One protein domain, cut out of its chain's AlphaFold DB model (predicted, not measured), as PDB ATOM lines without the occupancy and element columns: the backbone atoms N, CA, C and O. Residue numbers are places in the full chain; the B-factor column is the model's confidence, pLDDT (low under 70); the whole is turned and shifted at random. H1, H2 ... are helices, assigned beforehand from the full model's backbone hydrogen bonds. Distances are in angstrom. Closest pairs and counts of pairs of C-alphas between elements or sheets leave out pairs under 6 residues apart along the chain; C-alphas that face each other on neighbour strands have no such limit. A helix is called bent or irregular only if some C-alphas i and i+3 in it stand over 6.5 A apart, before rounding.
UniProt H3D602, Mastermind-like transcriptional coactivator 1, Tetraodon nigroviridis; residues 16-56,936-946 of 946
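AT A GLANCE: This is residues 16 to 56 and 936 to 946 of the 946 residues of the protein "Mastermind-like transcriptional coactivator 1" of Tetraodon nigroviridis (UniProt H3D602). One long, nearly straight helix, H1, makes the whole length of a thin rod, and a short helix, H2, lies beside the half of it that holds its first residue, running back the opposite way. Residues 31 to 56 of H1 stand free and stick out as a bare arm. The printed part has 52 residues with two named helices, H1 then H2 along the chain, and no named strand; the class is all helix. It is extended, with a radius of gyration of the C-alphas of 18.3 A and spans of 59 by 17 by 6 A.

IN THESE COORDINATES: H1 holds residues 16 to 56 and measures 59.5 A from its first to its last C-alpha, from C-alpha 16 at (-9.739, 89.408, 44.523) to C-alpha 56 at (-58.652, 109.505, 71.808). It is neither bent nor irregular, but only just: C-alphas 50 and 53 are 6.3 A apart. H2 holds residues 936 to 944, 12.3 A from first to last C-alpha, and ends with C-alpha 944 at (-14.605, 101.010, 44.072).

HOW THE PARTS SIT: H1 and H2 are close but not clearly touching, with 2 pairs of C-alphas within 8 A. Their closest C-alphas, those of Arg 23 and Leu 943, are 7.4 A apart. The two helices stand at a shallow tilt of 21 degrees and run opposite ways, with their centres 20.5 A apart. In H2 every O i to N i+4 pair is within hydrogen-bond range; in H1 34 of 37 are.

THE WHOLE: The two C-alphas farthest apart are those of His 16 and Phe 56, 59.5 A. Residues 57 to 935 are not printed, and C-alphas 56 and 936 are 42.1 A apart across this cut, which the link from H1 to H2 spans. The C-alphas of His 16 and His 946, the chain's last residue, are 8.7 A apart. The mean pLDDT of the printed part is 86.6; residue 16, residue 937 and residues 944 to 946 are under 70.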
ATOM      1  N   HIS A  16      -8.346  89.311  44.977       58.94
ATOM      2  CA  HIS A  16      -9.739  89.408  44.523       58.94
ATOM      3  C   HIS A  16     -10.701  88.463  45.270       58.94
ATOM      4  O   HIS A  16     -11.789  88.880  45.632       58.94
ATOM      5  N   SER A  17     -10.322  87.217  45.580       74.69
ATOM      6  CA  SER A  17     -11.205  86.280  46.302       74.69
ATOM      7  C   SER A  17     -11.452  86.665  47.769       74.69
ATOM      8  O   SER A  17     -12.457  86.254  48.353       74.69
ATOM      9  N   ALA A  18     -10.557  87.463  48.364       80.56
ATOM     10  CA  ALA A  18     -10.744  88.061  49.681       80.56
ATOM     11  C   ALA A  18     -11.571  89.354  49.588       80.56
ATOM     12  O   ALA A  18     -12.503  89.516  50.372       80.56
ATOM     13  N   VAL A  19     -11.297  90.211  48.594       87.31
ATOM     14  CA  VAL A  19     -12.070  91.439  48.319       87.31
ATOM     15  C   VAL A  19     -13.528  91.112  47.986       87.31
ATOM     16  O   VAL A  19     -14.424  91.642  48.628       87.31
ATOM     17  N   GLU A  20     -13.800  90.156  47.097       86.88
ATOM     18  CA  GLU A  20     -15.162  89.698  46.779       86.88
ATOM     19  C   GLU A  20     -15.881  89.091  47.992       86.88
ATOM     20  O   GLU A  20     -17.080  89.290  48.194       86.88
ATOM     21  N   ARG A  21     -15.150  88.379  48.859       87.94
ATOM     22  CA  ARG A  21     -15.701  87.856  50.118       87.94
ATOM     23  C   ARG A  21     -15.997  88.974  51.121       87.94
ATOM     24  O   ARG A  21     -16.942  88.831  51.894       87.94
ATOM     25  N   LEU A  22     -15.228  90.064  51.101       93.94
ATOM     26  CA  LEU A  22     -15.445  91.258  51.915       93.94
ATOM     27  C   LEU A  22     -16.632  92.081  51.389       93.94
ATOM     28  O   LEU A  22     -17.575  92.276  52.152       93.94
ATOM     29  N   ARG A  23     -16.659  92.428  50.092       91.94
ATOM     30  CA  ARG A  23     -17.797  93.053  49.383       91.94
ATOM     31  C   ARG A  23     -19.104  92.324  49.696       91.94
ATOM     32  O   ARG A  23     -20.051  92.914  50.208       91.94
ATOM     33  N   ARG A  24     -19.130  90.998  49.510       92.75
ATOM     34  CA  ARG A  24     -20.312  90.168  49.798       92.75
ATOM     35  C   ARG A  24     -20.711  90.154  51.277       92.75
ATOM     36  O   ARG A  24     -21.882  89.948  51.580       92.75
ATOM     37  N   ARG A  25     -19.767  90.345  52.203       94.38
ATOM     38  CA  ARG A  25     -20.056  90.412  53.644       94.38
ATOM     39  C   ARG A  25     -20.568  91.792  54.059       94.38
ATOM     40  O   ARG A  25     -21.476  91.850  54.879       94.38
ATOM     41  N   ILE A  26     -20.032  92.862  53.475       94.31
ATOM     42  CA  ILE A  26     -20.494  94.242  53.674       94.31
ATOM     43  C   ILE A  26     -21.912  94.406  53.125       94.31
ATOM     44  O   ILE A  26     -22.779  94.867  53.856       94.31
ATOM     45  N   GLU A  27     -22.208  93.893  51.927       94.25
ATOM     46  CA  GLU A  27     -23.573  93.913  51.383       94.25
ATOM     47  C   GLU A  27     -24.569  93.135  52.264       94.25
ATOM     48  O   GLU A  27     -25.687  93.593  52.495       94.25
ATOM     49  N   LEU A  28     -24.164  91.997  52.845       93.38
ATOM     50  CA  LEU A  28     -24.992  91.281  53.827       93.38
ATOM     51  C   LEU A  28     -25.210  92.085  55.122       93.38
ATOM     52  O   LEU A  28     -26.300  92.018  55.692       93.38
ATOM     53  N   PHE A  29     -24.221  92.860  55.581       94.25
ATOM     54  CA  PHE A  29     -24.402  93.788  56.702       94.25
ATOM     55  C   PHE A  29     -25.328  94.956  56.335       94.25
ATOM     56  O   PHE A  29     -26.224  95.262  57.116       94.25
ATOM     57  N   ARG A  30     -25.191  95.547  55.141       93.88
ATOM     58  CA  ARG A  30     -26.039  96.642  54.641       93.88
ATOM     59  C   ARG A  30     -27.504  96.214  54.514       93.88
ATOM     60  O   ARG A  30     -28.395  96.904  55.010       93.88
ATOM     61  N   GLN A  31     -27.751  95.025  53.954       93.56
ATOM     62  CA  GLN A  31     -29.079  94.399  53.892       93.56
ATOM     63  C   GLN A  31     -29.643  94.086  55.286       93.56
ATOM     64  O   GLN A  31     -30.823  94.330  55.543       93.56
ATOM     65  N   HIS A  32     -28.816  93.583  56.208       94.75
ATOM     66  CA  HIS A  32     -29.234  93.349  57.592       94.75
ATOM     67  C   HIS A  32     -29.580  94.658  58.318       94.75
ATOM     68  O   HIS A  32     -30.582  94.700  59.028       94.75
ATOM     69  N   HIS A  33     -28.800  95.722  58.108       92.88
ATOM     70  CA  HIS A  33     -29.013  97.042  58.697       92.88
ATOM     71  C   HIS A  33     -30.338  97.656  58.226       92.88
ATOM     72  O   HIS A  33     -31.211  97.891  59.057       92.88
ATOM     73  N   ASN A  34     -30.552  97.746  56.907       91.56
ATOM     74  CA  ASN A  34     -31.823  98.173  56.296       91.56
ATOM     75  C   ASN A  34     -33.017  97.335  56.809       91.56
ATOM     76  O   ASN A  34     -34.112  97.840  57.050       91.56
ATOM     77  N   GLY A  35     -32.812  96.027  56.999       95.38
ATOM     78  CA  GLY A  35     -33.817  95.126  57.562       95.38
ATOM     79  C   GLY A  35     -34.068  95.313  59.064       95.38
ATOM     80  O   GLY A  35     -35.133  94.940  59.549       95.38
ATOM     81  N   CYS A  36     -33.122  95.853  59.831       94.12
ATOM     82  CA  CYS A  36     -33.300  96.224  61.239       94.12
ATOM     83  C   CYS A  36     -33.984  97.587  61.372       94.12
ATOM     84  O   CYS A  36     -34.951  97.693  62.120       94.12
ATOM     85  N   GLU A  37     -33.536  98.569  60.598       93.06
ATOM     86  CA  GLU A  37     -34.092  99.919  60.490       93.06
ATOM     87  C   GLU A  37     -35.594  99.885  60.187       93.06
ATOM     88  O   GLU A  37     -36.393 100.274  61.035       93.06
ATOM     89  N   ARG A  38     -36.011  99.231  59.094       92.25
ATOM     90  CA  ARG A  38     -37.438  99.079  58.745       92.25
ATOM     91  C   ARG A  38     -38.282  98.377  59.806       92.25
ATOM     92  O   ARG A  38     -39.480  98.633  59.920       92.25
ATOM     93  N   ARG A  39     -37.688  97.475  60.598       93.62
ATOM     94  CA  ARG A  39     -38.381  96.836  61.732       93.62
ATOM     95  C   ARG A  39     -38.498  97.769  62.934       93.62
ATOM     96  O   ARG A  39     -39.496  97.683  63.641       93.62
ATOM     97  N   TYR A  40     -37.525  98.650  63.148       95.44
ATOM     98  CA  TYR A  40     -37.609  99.704  64.153       95.44
ATOM     99  C   TYR A  40     -38.676 100.737  63.769       95.44
ATOM    100  O   TYR A  40     -39.574 100.971  64.568       95.44
ATOM    101  N   GLU A  41     -38.656 101.247  62.532       93.69
ATOM    102  CA  GLU A  41     -39.691 102.135  61.972       93.69
ATOM    103  C   GLU A  41     -41.099 101.533  62.109       93.69
ATOM    104  O   GLU A  41     -42.012 102.159  62.643       93.69
ATOM    105  N   THR A  42     -41.278 100.276  61.687       93.62
ATOM    106  CA  THR A  42     -42.578  99.593  61.798       93.62
ATOM    107  C   THR A  42     -43.029  99.491  63.260       93.62
ATOM    108  O   THR A  42     -44.186  99.766  63.561       93.62
ATOM    109  N   ALA A  43     -42.123  99.162  64.189       94.56
ATOM    110  CA  ALA A  43     -42.443  99.046  65.613       94.56
ATOM    111  C   ALA A  43     -42.672 100.401  66.319       94.56
ATOM    112  O   ALA A  43     -43.383 100.450  67.328       94.56
ATOM    113  N   THR A  44     -42.095 101.507  65.831       92.62
ATOM    114  CA  THR A  44     -42.417 102.855  66.329       92.62
ATOM    115  C   THR A  44     -43.765 103.336  65.794       92.62
ATOM    116  O   THR A  44     -44.542 103.898  66.568       92.62
ATOM    117  N   LEU A  45     -44.101 103.033  64.535       94.00
ATOM    118  CA  LEU A  45     -45.426 103.289  63.962       94.00
ATOM    119  C   LEU A  45     -46.524 102.458  64.648       94.00
ATOM    120  O   LEU A  45     -47.529 103.029  65.059       94.00
ATOM    121  N   GLU A  46     -46.312 101.157  64.877       92.31
ATOM    122  CA  GLU A  46     -47.246 100.282  65.613       92.31
ATOM    123  C   GLU A  46     -47.488 100.793  67.046       92.31
ATOM    124  O   GLU A  46     -48.618 100.824  67.538       92.31
ATOM    125  N   ARG A  47     -46.434 101.278  67.721       93.75
ATOM    126  CA  ARG A  47     -46.546 101.922  69.040       93.75
ATOM    127  C   ARG A  47     -47.393 103.194  68.987       93.75
ATOM    128  O   ARG A  47     -48.253 103.373  69.849       93.75
ATOM    129  N   LEU A  48     -47.159 104.064  68.006       94.00
ATOM    130  CA  LEU A  48     -47.911 105.309  67.839       94.00
ATOM    131  C   LEU A  48     -49.380 105.036  67.468       94.00
ATOM    132  O   LEU A  48     -50.282 105.709  67.968       94.00
ATOM    133  N   GLU A  49     -49.637 104.004  66.661       94.56
ATOM    134  CA  GLU A  49     -50.984 103.542  66.325       94.56
ATOM    135  C   GLU A  49     -51.716 102.935  67.531       94.56
ATOM    136  O   GLU A  49     -52.919 103.146  67.657       94.56
ATOM    137  N   MET A  50     -51.023 102.270  68.464       92.12
ATOM    138  CA  MET A  50     -51.610 101.853  69.747       92.12
ATOM    139  C   MET A  50     -51.858 103.028  70.708       92.12
ATOM    140  O   MET A  50     -52.855 103.031  71.436       92.12
ATOM    141  N   GLU A  51     -50.995 104.048  70.710       90.50
ATOM    142  CA  GLU A  51     -51.165 105.235  71.556       90.50
ATOM    143  C   GLU A  51     -52.319 106.131  71.070       90.50
ATOM    144  O   GLU A  51     -53.098 106.641  71.880       90.50
ATOM    145  N   ARG A  52     -52.502 106.273  69.751       96.00
ATOM    146  CA  ARG A  52     -53.576 107.063  69.125       96.00
ATOM    147  C   ARG A  52     -54.974 106.798  69.733       96.00
ATOM    148  O   ARG A  52     -55.573 107.755  70.234       96.00
ATOM    149  N   PRO A  53     -55.533 105.568  69.757       95.62
ATOM    150  CA  PRO A  53     -56.845 105.287  70.339       95.62
ATOM    151  C   PRO A  53     -56.865 105.437  71.866       95.62
ATOM    152  O   PRO A  53     -57.895 105.839  72.410       95.62
ATOM    153  N   GLN A  54     -55.752 105.187  72.567       91.38
ATOM    154  CA  GLN A  54     -55.642 105.462  74.004       91.38
ATOM    155  C   GLN A  54     -55.794 106.968  74.281       91.38
ATOM    156  O   GLN A  54     -56.578 107.367  75.148       91.38
ATOM    157  N   THR A  55     -55.121 107.806  73.494       91.00
ATOM    158  CA  THR A  55     -55.213 109.268  73.553       91.00
ATOM    159  C   THR A  55     -56.604 109.769  73.154       91.00
ATOM    160  O   THR A  55     -57.164 110.609  73.863       91.00
ATOM    161  N   PHE A  56     -57.247 109.200  72.127       94.00
ATOM    162  CA  PHE A  56     -58.652 109.505  71.808       94.00
ATOM    163  C   PHE A  56     -59.617 109.113  72.938       94.00
ATOM    164  O   PHE A  56     -60.502 109.899  73.281       94.00
ATOM    165  N   MET A 936     -20.484 103.677  55.556       72.19
ATOM    166  CA  MET A 936     -20.857 102.751  54.480       72.19
ATOM    167  C   MET A 936     -20.458 103.310  53.107       72.19
ATOM    168  O   MET A 936     -19.924 102.569  52.286       72.19
ATOM    169  N   SER A 937     -20.637 104.616  52.890       69.25
ATOM    170  CA  SER A 937     -20.239 105.294  51.648       69.25
ATOM    171  C   SER A 937     -18.716 105.286  51.450       69.25
ATOM    172  O   SER A 937     -18.241 104.937  50.373       69.25
ATOM    173  N   ALA A 938     -17.941 105.564  52.507       72.00
ATOM    174  CA  ALA A 938     -16.477 105.506  52.477       72.00
ATOM    175  C   ALA A 938     -15.933 104.082  52.231       72.00
ATOM    176  O   ALA A 938     -14.898 103.916  51.583       72.00
ATOM    177  N   LEU A 939     -16.629 103.035  52.704       72.69
ATOM    178  CA  LEU A 939     -16.286 101.654  52.352       72.69
ATOM    179  C   LEU A 939     -16.594 101.330  50.890       72.69
ATOM    180  O   LEU A 939     -15.780 100.661  50.259       72.69
ATOM    181  N   ASP A 940     -17.724 101.782  50.345       72.69
ATOM    182  CA  ASP A 940     -18.040 101.568  48.929       72.69
ATOM    183  C   ASP A 940     -17.063 102.328  48.009       72.69
ATOM    184  O   ASP A 940     -16.675 101.788  46.975       72.69
ATOM    185  N   GLU A 941     -16.570 103.508  48.405       77.44
ATOM    186  CA  GLU A 941     -15.503 104.230  47.693       77.44
ATOM    187  C   GLU A 941     -14.161 103.474  47.740       77.44
ATOM    188  O   GLU A 941     -13.586 103.177  46.690       77.44
ATOM    189  N   LEU A 942     -13.719 103.044  48.930       73.38
ATOM    190  CA  LEU A 942     -12.512 102.223  49.115       73.38
ATOM    191  C   LEU A 942     -12.585 100.878  48.364       73.38
ATOM    192  O   LEU A 942     -11.567 100.329  47.930       73.38
ATOM    193  N   LEU A 943     -13.794 100.334  48.199       70.38
ATOM    194  CA  LEU A 943     -14.058  99.132  47.412       70.38
ATOM    195  C   LEU A 943     -14.228  99.411  45.917       70.38
ATOM    196  O   LEU A 943     -14.054  98.476  45.140       70.38
ATOM    197  N   ALA A 944     -14.548 100.631  45.485       69.19
ATOM    198  CA  ALA A 944     -14.605 101.010  44.072       69.19
ATOM    199  C   ALA A 944     -13.208 101.287  43.488       69.19
ATOM    200  O   ALA A 944     -13.002 101.138  42.285       69.19
ATOM    201  N   THR A 945     -12.235 101.632  44.336       61.31
ATOM    202  CA  THR A 945     -10.835 101.885  43.958       61.31
ATOM    203  C   THR A 945      -9.949 100.628  43.831       61.31
ATOM    204  O   THR A 945      -8.745 100.771  43.613       61.31
ATOM    205  N   HIS A 946     -10.500  99.405  43.959       43.44
ATOM    206  CA  HIS A 946      -9.732  98.146  44.084       43.44
ATOM    207  C   HIS A 946     -10.245  96.924  43.291       43.44
ATOM    208  O   HIS A 946      -9.398  96.044  43.006       43.44
TER     209      HIS A 946